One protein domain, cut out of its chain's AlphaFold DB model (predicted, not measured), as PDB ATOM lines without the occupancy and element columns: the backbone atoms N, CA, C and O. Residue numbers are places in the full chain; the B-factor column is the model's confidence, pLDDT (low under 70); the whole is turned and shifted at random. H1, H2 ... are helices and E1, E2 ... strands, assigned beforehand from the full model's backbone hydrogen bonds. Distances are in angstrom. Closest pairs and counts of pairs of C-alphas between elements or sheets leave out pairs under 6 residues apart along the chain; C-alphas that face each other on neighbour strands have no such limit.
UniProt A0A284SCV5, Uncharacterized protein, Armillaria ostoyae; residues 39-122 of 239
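AT A GLANCE: This is residues 39 to 122 of the 239 residues of an uncharacterized protein of Armillaria ostoyae (UniProt A0A284SCV5). A small, twisted sheet of three strands, E1, E3 and E2, forms the middle of the domain, with H1 crossing one face and H2 running along the strands over the other. A long loop, residues 53 to 71, joins H1 to E1. The printed part has 84 residues, with two named helices and three named strands in the order H1 E1 H2 E2 E3; the sheet's order is E1 - E3 - E2, all antiparallel. The class is mixed, helices and strands, with under half of the residues, 39, in named elements. The whole is compact, with a radius of gyration of the C-alphas of 12.7 A and a rounded outline spanning 36 by 32 by 27 A.

IN THESE COORDINATES: The printed part begins at Val 39, and H1 holds residues 44 to 52, 12.1 A long, with C-alpha 44 at (-22.037, 14.197, -49.256). E1, residues 72 to 77, spans 16.1 A. H2, residues 86 to 97, spans 16.1 A and begins with C-alpha 86 at (-3.892, 18.172, -41.555). E2, residues 105 to 110, spans 14.1 A. E3, residues 116 to 121, spans 16.5 A and ends with C-alpha 121 at (-8.212, 10.289, -56.609).

HOW THE PARTS SIT: E3 is the inner strand, antiparallel to both edge strands. E1 and E3 stand at 152 degrees, with N 75 and O 118 within hydrogen-bond range at 2.8 A. E2 and E3 form a hairpin at 165 degrees, with N 117 and O 109 at 2.8 A. The sheet is only just strongly twisted, its C-alphas lying up to 4.0 A off the best plane. Residues 66 to 67 form a short antiparallel pairing with residues 73 to 74 of E1. H1 is on the sheet at a height of 9.6 A and runs across the strands, at 78 degrees to E1 on the local plane. It lies only just over E1, E3 and E2, with 3 of its C-alphas falling on each. The closest C-alphas of H1 and E2 are those of Asp 44 and Ile 109, 6.7 A apart. H2 is on the opposite face at a height of 10.8 A, over E3 and along the strands, at 19 degrees to E3 on the local plane. The closest C-alphas of H2 and E2 are those of Ala 88 and Ile 105, 6.8 A apart. H1 and H2 are apart, and with the sheet between them they make three layers, helices on both faces of a sheet. E1, H2 and E2 form a split strand-helix-strand unit, two strands running the same way with E3 between them, and its crossover is right-handed. In H1 and H2 every O i to N i+4 pair is within hydrogen-bond range.

THE WHOLE: The C-alphas of Pro 55 and Arg 97, the two farthest apart, are 36.7 A apart. The printed part has no cut. The link from H1 to E1 is long, with 19 residues. The mean pLDDT of the printed part is 75.7, and residue 39 and residues 53 to 64, 79 to 83 and 112 to 114 are under 70.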
ATOM      1  N   VAL A  39     -17.842  10.676 -58.635       68.00
ATOM      2  CA  VAL A  39     -18.114  11.162 -57.269       68.00
ATOM      3  C   VAL A  39     -18.475  12.640 -57.168       68.00
ATOM      4  O   VAL A  39     -19.136  13.028 -56.209       68.00
ATOM      5  N   ASP A  40     -18.099  13.472 -58.142       73.56
ATOM      6  CA  ASP A  40     -18.387  14.907 -58.101       73.56
ATOM      7  C   ASP A  40     -19.897  15.175 -58.253       73.56
ATOM      8  O   ASP A  40     -20.384  16.221 -57.825       73.56
ATOM      9  N   ARG A  41     -20.646  14.207 -58.803       79.06
ATOM     10  CA  ARG A  41     -22.104  14.257 -59.010       79.06
ATOM     11  C   ARG A  41     -22.912  13.784 -57.805       79.06
ATOM     12  O   ARG A  41     -24.123  13.987 -57.784       79.06
ATOM     13  N   HIS A  42     -22.256  13.166 -56.828       77.75
ATOM     14  CA  HIS A  42     -22.898  12.629 -55.636       77.75
ATOM     15  C   HIS A  42     -23.016  13.681 -54.526       77.75
ATOM     16  O   HIS A  42     -22.189  14.598 -54.419       77.75
ATOM     17  N   SER A  43     -24.046  13.567 -53.686       84.00
ATOM     18  CA  SER A  43     -24.146  14.371 -52.460       84.00
ATOM     19  C   SER A  43     -23.203  13.832 -51.375       84.00
ATOM     20  O   SER A  43     -22.765  12.679 -51.432       84.00
ATOM     21  N   ASP A  44     -22.883  14.648 -50.368       84.25
ATOM     22  CA  ASP A  44     -22.037  14.197 -49.256       84.25
ATOM     23  C   ASP A  44     -22.705  13.041 -48.491       84.25
ATOM     24  O   ASP A  44     -22.040  12.083 -48.102       84.25
ATOM     25  N   GLU A  45     -24.035  13.046 -48.365       82.69
ATOM     26  CA  GLU A  45     -24.806  11.963 -47.744       82.69
ATOM     27  C   GLU A  45     -24.734  10.656 -48.541       82.69
ATOM     28  O   GLU A  45     -24.703   9.571 -47.955       82.69
ATOM     29  N   GLU A  46     -24.722  10.727 -49.873       83.31
ATOM     30  CA  GLU A  46     -24.570   9.552 -50.735       83.31
ATOM     31  C   GLU A  46     -23.170   8.950 -50.609       83.31
ATOM     32  O   GLU A  46     -23.031   7.734 -50.471       83.31
ATOM     33  N   LEU A  47     -22.136   9.797 -50.590       80.62
ATOM     34  CA  LEU A  47     -20.746   9.376 -50.417       80.62
ATOM     35  C   LEU A  47     -20.498   8.797 -49.020       80.62
ATOM     36  O   LEU A  47     -19.789   7.796 -48.884       80.62
ATOM     37  N   LEU A  48     -21.129   9.361 -47.988       78.44
ATOM     38  CA  LEU A  48     -21.109   8.809 -46.634       78.44
ATOM     39  C   LEU A  48     -21.782   7.444 -46.570       78.44
ATOM     40  O   LEU A  48     -21.185   6.508 -46.045       78.44
ATOM     41  N   LYS A  49     -22.980   7.294 -47.148       80.31
ATOM     42  CA  LYS A  49     -23.666   5.996 -47.218       80.31
ATOM     43  C   LYS A  49     -22.836   4.961 -47.967       80.31
ATOM     44  O   LYS A  49     -22.758   3.820 -47.524       80.31
ATOM     45  N   LEU A  50     -22.200   5.350 -49.072       76.06
ATOM     46  CA  LEU A  50     -21.322   4.464 -49.830       76.06
ATOM     47  C   LEU A  50     -20.132   4.021 -48.972       76.06
ATOM     48  O   LEU A  50     -19.850   2.831 -48.891       76.06
ATOM     49  N   SER A  51     -19.506   4.959 -48.265       72.00
ATOM     50  CA  SER A  51     -18.400   4.676 -47.349       72.00
ATOM     51  C   SER A  51     -18.833   3.734 -46.210       72.00
ATOM     52  O   SER A  51     -18.166   2.741 -45.938       72.00
ATOM     53  N   GLN A  52     -19.988   3.991 -45.587       70.88
ATOM     54  CA  GLN A  52     -20.554   3.197 -44.484       70.88
ATOM     55  C   GLN A  52     -21.105   1.832 -44.928       70.88
ATOM     56  O   GLN A  52     -21.240   0.926 -44.111       70.88
ATOM     57  N   SER A  53     -21.431   1.658 -46.212       68.94
ATOM     58  CA  SER A  53     -21.898   0.374 -46.757       68.94
ATOM     59  C   SER A  53     -20.789  -0.678 -46.857       68.94
ATOM     60  O   SER A  53     -21.067  -1.868 -47.033       68.94
ATOM     61  N   VAL A  54     -19.531  -0.251 -46.741       62.94
ATOM     62  CA  VAL A  54     -18.365  -1.127 -46.778       62.94
ATOM     63  C   VAL A  54     -18.089  -1.645 -45.363       62.94
ATOM     64  O   VAL A  54     -17.943  -0.836 -44.448       62.94
ATOM     65  N   PRO A  55     -17.988  -2.975 -45.156       58.69
ATOM     66  CA  PRO A  55     -17.793  -3.553 -43.828       58.69
ATOM     67  C   PRO A  55     -16.589  -2.957 -43.081       58.69
ATOM     68  O   PRO A  55     -15.497  -2.903 -43.644       58.69
ATOM     69  N   ASP A  56     -16.741  -2.645 -41.789       57.78
ATOM     70  CA  ASP A  56     -15.710  -2.045 -40.911       57.78
ATOM     71  C   ASP A  56     -14.341  -2.744 -40.964       57.78
ATOM     72  O   ASP A  56     -13.291  -2.125 -40.818       57.78
ATOM     73  N   LYS A  57     -14.316  -4.054 -41.240       52.12
ATOM     74  CA  LYS A  57     -13.073  -4.827 -41.399       52.12
ATOM     75  C   LYS A  57     -12.225  -4.393 -42.608       52.12
ATOM     76  O   LYS A  57     -11.033  -4.681 -42.625       52.12
ATOM     77  N   GLN A  58     -12.822  -3.740 -43.609       51.25
ATOM     78  CA  GLN A  58     -12.144  -3.204 -44.801       51.25
ATOM     79  C   GLN A  58     -11.693  -1.753 -44.641       51.25
ATOM     80  O   GLN A  58     -10.829  -1.319 -45.395       51.25
ATOM     81  N   TRP A  59     -12.187  -1.039 -43.624       52.00
ATOM     82  CA  TRP A  59     -11.650   0.268 -43.232       52.00
ATOM     83  C   TRP A  59     -10.242   0.187 -42.636       52.00
ATOM     84  O   TRP A  59      -9.666   1.220 -42.335       52.00
ATOM     85  N   ALA A  60      -9.719  -1.039 -42.502       41.69
ATOM     86  CA  ALA A  60      -8.398  -1.424 -42.047       41.69
ATOM     87  C   ALA A  60      -7.899  -0.616 -40.841       41.69
ATOM     88  O   ALA A  60      -7.524   0.549 -40.924       41.69
ATOM     89  N   SER A  61      -7.668  -1.325 -39.743       40.06
ATOM     90  CA  SER A  61      -6.837  -0.894 -38.611       40.06
ATOM     91  C   SER A  61      -5.396  -0.462 -38.986       40.06
ATOM     92  O   SER A  61      -4.585  -0.217 -38.098       40.06
ATOM     93  N   SER A  62      -5.069  -0.368 -40.283       43.28
ATOM     94  CA  SER A  62      -3.798   0.055 -40.872       43.28
ATOM     95  C   SER A  62      -3.869   1.344 -41.715       43.28
ATOM     96  O   SER A  62      -2.874   1.661 -42.359       43.28
ATOM     97  N   GLY A  63      -5.003   2.058 -41.783       54.44
ATOM     98  CA  GLY A  63      -5.087   3.366 -42.466       54.44
ATOM     99  C   GLY A  63      -5.102   3.335 -44.004       54.44
ATOM    100  O   GLY A  63      -4.870   4.364 -44.639       54.44
ATOM    101  N   ALA A  64      -5.370   2.178 -44.621       61.53
ATOM    102  CA  ALA A  64      -5.455   2.058 -46.077       61.53
ATOM    103  C   ALA A  64      -6.762   2.681 -46.610       61.53
ATOM    104  O   ALA A  64      -7.828   2.425 -46.046       61.53
ATOM    105  N   PRO A  65      -6.719   3.474 -47.697       70.31
ATOM    106  CA  PRO A  65      -7.902   4.151 -48.205       70.31
ATOM    107  C   PRO A  65      -8.879   3.167 -48.875       70.31
ATOM    108  O   PRO A  65      -8.494   2.291 -49.654       70.31
ATOM    109  N   LEU A  66     -10.164   3.333 -48.581       80.50
ATOM    110  CA  LEU A  66     -11.284   2.569 -49.111       80.50
ATOM    111  C   LEU A  66     -11.587   2.967 -50.554       80.50
ATOM    112  O   LEU A  66     -11.821   4.131 -50.848       80.50
ATOM    113  N   ARG A  67     -11.678   2.006 -51.471       81.19
ATOM    114  CA  ARG A  67     -12.027   2.297 -52.863       81.19
ATOM    115  C   ARG A  67     -13.539   2.463 -53.048       81.19
ATOM    116  O   ARG A  67     -14.272   1.492 -52.910       81.19
ATOM    117  N   LEU A  68     -13.981   3.674 -53.398       78.88
ATOM    118  CA  LEU A  68     -15.391   3.994 -53.671       78.88
ATOM    119  C   LEU A  68     -15.773   3.688 -55.126       78.88
ATOM    120  O   LEU A  68     -16.831   3.130 -55.396       78.88
ATOM    121  N   THR A  69     -14.891   4.033 -56.067       79.06
ATOM    122  CA  THR A  69     -15.055   3.765 -57.505       79.06
ATOM    123  C   THR A  69     -13.717   3.359 -58.130       79.06
ATOM    124  O   THR A  69     -12.683   3.268 -57.464       79.06
ATOM    125  N   SER A  70     -13.684   3.110 -59.442       79.31
ATOM    126  CA  SER A  70     -12.428   2.802 -60.138       79.31
ATOM    127  C   SER A  70     -11.396   3.938 -60.044       79.31
ATOM    128  O   SER A  70     -10.197   3.645 -60.059       79.31
ATOM    129  N   GLY A  71     -11.843   5.189 -59.914       80.94
ATOM    130  CA  GLY A  71     -10.993   6.379 -59.896       80.94
ATOM    131  C   GLY A  71     -10.910   7.097 -58.553       80.94
ATOM    132  O   GLY A  71     -10.198   8.086 -58.474       80.94
ATOM    133  N   VAL A  72     -11.607   6.635 -57.509       86.00
ATOM    134  CA  VAL A  72     -11.732   7.389 -56.251       86.00
ATOM    135  C   VAL A  72     -11.603   6.487 -55.035       86.00
ATOM    136  O   VAL A  72     -12.158   5.383 -54.996       86.00
ATOM    137  N   VAL A  73     -10.904   6.998 -54.024       87.31
ATOM    138  CA  VAL A  73     -10.816   6.407 -52.693       87.31
ATOM    139  C   VAL A  73     -11.296   7.367 -51.601       87.31
ATOM    140  O   VAL A  73     -11.329   8.580 -51.790       87.31
ATOM    141  N   ALA A  74     -11.639   6.808 -50.448       86.69
ATOM    142  CA  ALA A  74     -12.005   7.484 -49.218       86.69
ATOM    143  C   ALA A  74     -11.066   7.044 -48.090       86.69
ATOM    144  O   ALA A  74     -10.831   5.855 -47.908       86.69
ATOM    145  N   LYS A  75     -10.535   7.979 -47.307       85.06
ATOM    146  CA  LYS A  75      -9.687   7.687 -46.143       85.06
ATOM    147  C   LYS A  75     -10.315   8.297 -44.899       85.06
ATOM    148  O   LYS A  75     -10.608   9.492 -44.896       85.06
ATOM    149  N   LEU A  76     -10.506   7.492 -43.853       80.19
ATOM    150  CA  LEU A  76     -10.845   8.020 -42.534       80.19
ATOM    151  C   LEU A  76      -9.594   8.656 -41.936       80.19
ATOM    152  O   LEU A  76      -8.551   8.008 -41.850       80.19
ATOM    153  N   VAL A  77      -9.713   9.903 -41.507       76.38
ATOM    154  CA  VAL A  77      -8.638  10.625 -40.838       76.38
ATOM    155  C   VAL A  77      -9.094  11.140 -39.479       76.38
ATOM    156  O   VAL A  77     -10.244  11.580 -39.337       76.38
ATOM    157  N   PRO A  78      -8.205  11.115 -38.472       70.12
ATOM    158  CA  PRO A  78      -8.472  11.732 -37.185       70.12
ATOM    159  C   PRO A  78      -8.758  13.221 -37.359       70.12
ATOM    160  O   PRO A  78      -8.095  13.918 -38.131       70.12
ATOM    161  N   ARG A  79      -9.746  13.718 -36.622       64.38
ATOM    162  CA  ARG A  79     -10.114  15.131 -36.614       64.38
ATOM    163  C   ARG A  79      -9.549  15.804 -35.349       64.38
ATOM    164  O   ARG A  79      -9.802  15.303 -34.255       64.38
ATOM    165  N   PRO A  80      -8.862  16.958 -35.445       54.34
ATOM    166  CA  PRO A  80      -8.812  17.912 -34.340       54.34
ATOM    167  C   PRO A  80     -10.176  18.610 -34.217       54.34
ATOM    168  O   PRO A  80     -10.837  18.834 -35.224       54.34
ATOM    169  N   LEU A  81     -10.606  18.950 -32.997       50.22
ATOM    170  CA  LEU A  81     -11.954  19.449 -32.640       50.22
ATOM    171  C   LEU A  81     -12.557  20.528 -33.574       50.22
ATOM    172  O   LEU A  81     -13.774  20.700 -33.588       50.22
ATOM    173  N   THR A  82     -11.746  21.234 -34.366       51.56
ATOM    174  CA  THR A  82     -12.166  22.148 -35.435       51.56
ATOM    175  C   THR A  82     -11.200  22.100 -36.633       51.56
ATOM    176  O   THR A  82      -9.999  21.903 -36.466       51.56
ATOM    177  N   GLY A  83     -11.714  22.329 -37.851       64.75
ATOM    178  CA  GLY A  83     -10.903  22.582 -39.053       64.75
ATOM    179  C   GLY A  83     -10.824  21.443 -40.080       64.75
ATOM    180  O   GLY A  83     -11.462  20.397 -39.949       64.75
ATOM    181  N   TRP A  84     -10.057  21.693 -41.145       72.62
ATOM    182  CA  TRP A  84      -9.711  20.690 -42.153       72.62
ATOM    183  C   TRP A  84      -8.670  19.706 -41.597       72.62
ATOM    184  O   TRP A  84      -7.794  20.126 -40.838       72.62
ATOM    185  N   PRO A  85      -8.715  18.420 -41.985       78.75
ATOM    186  CA  PRO A  85      -7.675  17.467 -41.617       78.75
ATOM    187  C   PRO A  85      -6.294  17.930 -42.093       78.75
ATOM    188  O   PRO A  85      -6.151  18.364 -43.239       78.75
ATOM    189  N   SER A  86      -5.278  17.794 -41.237       79.31
ATOM    190  CA  SER A  86      -3.892  18.172 -41.555       79.31
ATOM    191  C   SER A  86      -3.389  17.487 -42.825       79.31
ATOM    192  O   SER A  86      -2.787  18.143 -43.665       79.31
ATOM    193  N   GLU A  87      -3.719  16.205 -43.011       84.88
ATOM    194  CA  GLU A  87      -3.377  15.437 -44.211       84.88
ATOM    195  C   GLU A  87      -3.946  16.067 -45.493       84.88
ATOM    196  O   GLU A  87      -3.228  16.207 -46.482       84.88
ATOM    197  N   ALA A  88      -5.215  16.493 -45.474       85.25
ATOM    198  CA  ALA A  88      -5.845  17.127 -46.632       85.25
ATOM    199  C   ALA A  88      -5.172  18.467 -46.963       85.25
ATOM    200  O   ALA A  88      -4.846  18.722 -48.120       85.25
ATOM    201  N   LEU A  89      -4.907  19.294 -45.944       84.44
ATOM    202  CA  LEU A  89      -4.228  20.584 -46.107       84.44
ATOM    203  C   LEU A  89      -2.794  20.420 -46.618       84.44
ATOM    204  O   LEU A  89      -2.366  21.156 -47.507       84.44
ATOM    205  N   ALA A  90      -2.057  19.453 -46.074       85.12
ATOM    206  CA  ALA A  90      -0.708  19.102 -46.497       85.12
ATOM    207  C   ALA A  90      -0.679  18.688 -47.974       85.12
ATOM    208  O   ALA A  90       0.125  19.205 -48.754       85.12
ATOM    209  N   GLN A  91      -1.590  17.801 -48.373       87.38
ATOM    210  CA  GLN A  91      -1.682  17.325 -49.747       87.38
ATOM    211  C   GLN A  91      -2.080  18.449 -50.716       87.38
ATOM    212  O   GLN A  91      -1.443  18.602 -51.759       87.38
ATOM    213  N   GLU A  92      -3.062  19.288 -50.365       85.75
ATOM    214  CA  GLU A  92      -3.427  20.464 -51.168       85.75
ATOM    215  C   GLU A  92      -2.285  21.479 -51.276       85.75
ATOM    216  O   GLU A  92      -2.077  22.060 -52.342       85.75
ATOM    217  N   LEU A  93      -1.525  21.700 -50.200       83.75
ATOM    218  CA  LEU A  93      -0.366  22.589 -50.223       83.75
ATOM    219  C   LEU A  93       0.677  22.089 -51.226       83.75
ATOM    220  O   LEU A  93       1.128  22.869 -52.066       83.75
ATOM    221  N   VAL A  94       1.031  20.801 -51.173       82.94
ATOM    222  CA  VAL A  94       1.987  20.196 -52.115       82.94
ATOM    223  C   VAL A  94       1.463  20.276 -53.539       82.94
ATOM    224  O   VAL A  94       2.194  20.723 -54.424       82.94
ATOM    225  N   HIS A  95       0.197  19.922 -53.750       83.69
ATOM    226  CA  HIS A  95      -0.439  19.999 -55.057       83.69
ATOM    227  C   HIS A  95      -0.376  21.419 -55.644       83.69
ATOM    228  O   HIS A  95       0.014  21.614 -56.791       83.69
ATOM    229  N   ASN A  96      -0.753  22.427 -54.853       81.19
ATOM    230  CA  ASN A  96      -0.901  23.802 -55.326       81.19
ATOM    231  C   ASN A  96       0.428  24.555 -55.447       81.19
ATOM    232  O   ASN A  96       0.502  25.565 -56.150       81.19
ATOM    233  N   ARG A  97       1.463  24.139 -54.709       82.25
ATOM    234  CA  ARG A  97       2.737  24.872 -54.615       82.25
ATOM    235  C   ARG A  97       3.910  24.166 -55.280       82.25
ATOM    236  O   ARG A  97       4.982  24.762 -55.357       82.25
ATOM    237  N   THR A  98       3.739  22.936 -55.756       80.56
ATOM    238  CA  THR A  98       4.824  22.143 -56.347       80.56
ATOM    239  C   THR A  98       4.374  21.443 -57.629       80.56
ATOM    240  O   THR A  98       3.196  21.427 -57.968       80.56
ATOM    241  N   SER A  99       5.322  20.847 -58.355       78.50
ATOM    242  CA  SER A  99       5.043  19.945 -59.479       78.50
ATOM    243  C   SER A  99       5.020  18.469 -59.062       78.50
ATOM    244  O   SER A  99       5.036  17.597 -59.928       78.50
ATOM    245  N   ILE A 100       5.065  18.168 -57.759       80.25
ATOM    246  CA  ILE A 100       5.080  16.792 -57.255       80.25
ATOM    247  C   ILE A 100       3.675  16.197 -57.435       80.25
ATOM    248  O   ILE A 100       2.714  16.763 -56.910       80.25
ATOM    249  N   PRO A 101       3.528  15.056 -58.135       83.94
ATOM    250  CA  PRO A 101       2.243  14.380 -58.265       83.94
ATOM    251  C   PRO A 101       1.752  13.859 -56.911       83.94
ATOM    252  O   PRO A 101       2.414  13.041 -56.271       83.94
ATOM    253  N   VAL A 102       0.572  14.310 -56.494       88.81
ATOM    254  CA  VAL A 102      -0.130  13.843 -55.290       88.81
ATOM    255  C   VAL A 102      -1.607  13.633 -55.613       88.81
ATOM    256  O   VAL A 102      -2.124  14.341 -56.485       88.81
ATOM    257  N   PRO A 103      -2.305  12.692 -54.949       90.06
ATOM    258  CA  PRO A 103      -3.724  12.487 -55.183       90.06
ATOM    259  C   PRO A 103      -4.516  13.782 -55.020       90.06
ATOM    260  O   PRO A 103      -4.330  14.570 -54.095       90.06
ATOM    261  N   ALA A 104      -5.435  13.993 -55.942       88.88
ATOM    262  CA  ALA A 104      -6.382  15.084 -55.896       88.88
ATOM    263  C   ALA A 104      -7.295  14.983 -54.673       88.88
ATOM    264  O   ALA A 104      -8.025  13.998 -54.577       88.88
ATOM    265  N   ILE A 105      -7.342  15.988 -53.794       88.50
ATOM    266  CA  ILE A 105      -8.432  16.073 -52.811       88.50
ATOM    267  C   ILE A 105      -9.695  16.515 -53.556       88.50
ATOM    268  O   ILE A 105      -9.716  17.576 -54.174       88.50
ATOM    269  N   ARG A 106     -10.739  15.682 -53.532       88.38
ATOM    270  CA  ARG A 106     -12.034  15.982 -54.164       88.38
ATOM    271  C   ARG A 106     -13.017  16.577 -53.176       88.38
ATOM    272  O   ARG A 106     -13.670  17.567 -53.487       88.38
ATOM    273  N   ARG A 107     -13.136  15.956 -52.000       87.75
ATOM    274  CA  ARG A 107     -14.015  16.406 -50.914       87.75
ATOM    275  C   ARG A 107     -13.447  16.024 -49.558       87.75
ATOM    276  O   ARG A 107     -12.751  15.018 -49.422       87.75
ATOM    277  N   VAL A 108     -13.819  16.799 -48.550       87.00
ATOM    278  CA  VAL A 108     -13.623  16.466 -47.142       87.00
ATOM    279  C   VAL A 108     -14.997  16.454 -46.497       87.00
ATOM    280  O   VAL A 108     -15.656  17.487 -46.440       87.00
ATOM    281  N   ILE A 109     -15.430  15.285 -46.028       85.12
ATOM    282  CA  ILE A 109     -16.713  15.129 -45.347       85.12
ATOM    283  C   ILE A 109     -16.458  14.977 -43.855       85.12
ATOM    284  O   ILE A 109     -15.667  14.141 -43.418       85.12
ATOM    285  N   HIS A 110     -17.118  15.805 -43.061       81.88
ATOM    286  CA  HIS A 110     -16.957  15.812 -41.618       81.88
ATOM    287  C   HIS A 110     -17.926  14.836 -40.954       81.88
ATOM    288  O   HIS A 110     -19.122  14.885 -41.226       81.88
ATOM    289  N   LEU A 111     -17.401  13.970 -40.085       75.44
ATOM    290  CA  LEU A 111     -18.204  13.120 -39.208       75.44
ATOM    291  C   LEU A 111     -18.345  13.803 -37.841       75.44
ATOM    292  O   LEU A 111     -17.508  14.633 -37.472       75.44
ATOM    293  N   ASP A 112     -19.400  13.454 -37.107       69.25
ATOM    294  CA  ASP A 112     -19.787  14.165 -35.887       69.25
ATOM    295  C   ASP A 112     -18.744  14.018 -34.761       69.25
ATOM    296  O   ASP A 112     -18.242  15.032 -34.273       69.25
ATOM    297  N   GLU A 113     -18.352  12.787 -34.391       61.69
ATOM    298  CA  GLU A 113     -17.492  12.545 -33.211       61.69
ATOM    299  C   GLU A 113     -16.160  11.811 -33.496       61.69
ATOM    300  O   GLU A 113     -15.212  11.979 -32.731       61.69
ATOM    301  N   ASP A 114     -16.019  11.091 -34.619       60.81
ATOM    302  CA  ASP A 114     -14.921  10.113 -34.799       60.81
ATOM    303  C   ASP A 114     -13.883  10.440 -35.892       60.81
ATOM    304  O   ASP A 114     -12.921   9.693 -36.081       60.81
ATOM    305  N   GLY A 115     -14.026  11.547 -36.632       73.88
ATOM    306  CA  GLY A 115     -13.051  11.897 -37.671       73.88
ATOM    307  C   GLY A 115     -13.610  12.681 -38.851       73.88
ATOM    308  O   GLY A 115     -14.674  13.291 -38.805       73.88
ATOM    309  N   SER A 116     -12.860  12.711 -39.941       81.62
ATOM    310  CA  SER A 116     -13.342  13.173 -41.244       81.62
ATOM    311  C   SER A 116     -12.996  12.135 -42.302       81.62
ATOM    312  O   SER A 116     -12.057  11.363 -42.138       81.62
ATOM    313  N   VAL A 117     -13.755  12.108 -43.388       85.00
ATOM    314  CA  VAL A 117     -13.458  11.285 -44.557       85.00
ATOM    315  C   VAL A 117     -12.875  12.188 -45.631       85.00
ATOM    316  O   VAL A 117     -13.535  13.115 -46.101       85.00
ATOM    317  N   ILE A 118     -11.633  11.919 -46.022       87.62
ATOM    318  CA  ILE A 118     -11.012  12.538 -47.190       87.62
ATOM    319  C   ILE A 118     -11.355  11.687 -48.406       87.62
ATOM    320  O   ILE A 118     -11.030  10.503 -48.436       87.62
ATOM    321  N   ILE A 119     -11.976  12.289 -49.414       88.75
ATOM    322  CA  ILE A 119     -12.251  11.658 -50.704       88.75
ATOM    323  C   ILE A 119     -11.257  12.207 -51.717       88.75
ATOM    324  O   ILE A 119     -11.168  13.420 -51.910       88.75
ATOM    325  N   MET A 120     -10.514  11.314 -52.364       90.75
ATOM    326  CA  MET A 120      -9.422  11.679 -53.262       90.75
ATOM    327  C   MET A 120      -9.262  10.718 -54.438       90.75
ATOM    328  O   MET A 120      -9.814   9.617 -54.439       90.75
ATOM    329  N   ASP A 121      -8.502  11.136 -55.450       88.69
ATOM    330  CA  ASP A 121      -8.212  10.289 -56.609       88.69
ATOM    331  C   ASP A 121      -7.498   8.991 -56.208       88.69
ATOM    332  O   ASP A 121      -6.535   8.969 -55.442       88.69
ATOM    333  N   HIS A 122      -7.955   7.884 -56.782       86.38
ATOM    334  CA  HIS A 122      -7.251   6.612 -56.743       86.38
ATOM    335  C   HIS A 122      -6.153   6.610 -57.808       86.38
ATOM    336  O   HIS A 122      -6.454   6.686 -59.000       86.38
TER     337      HIS A 122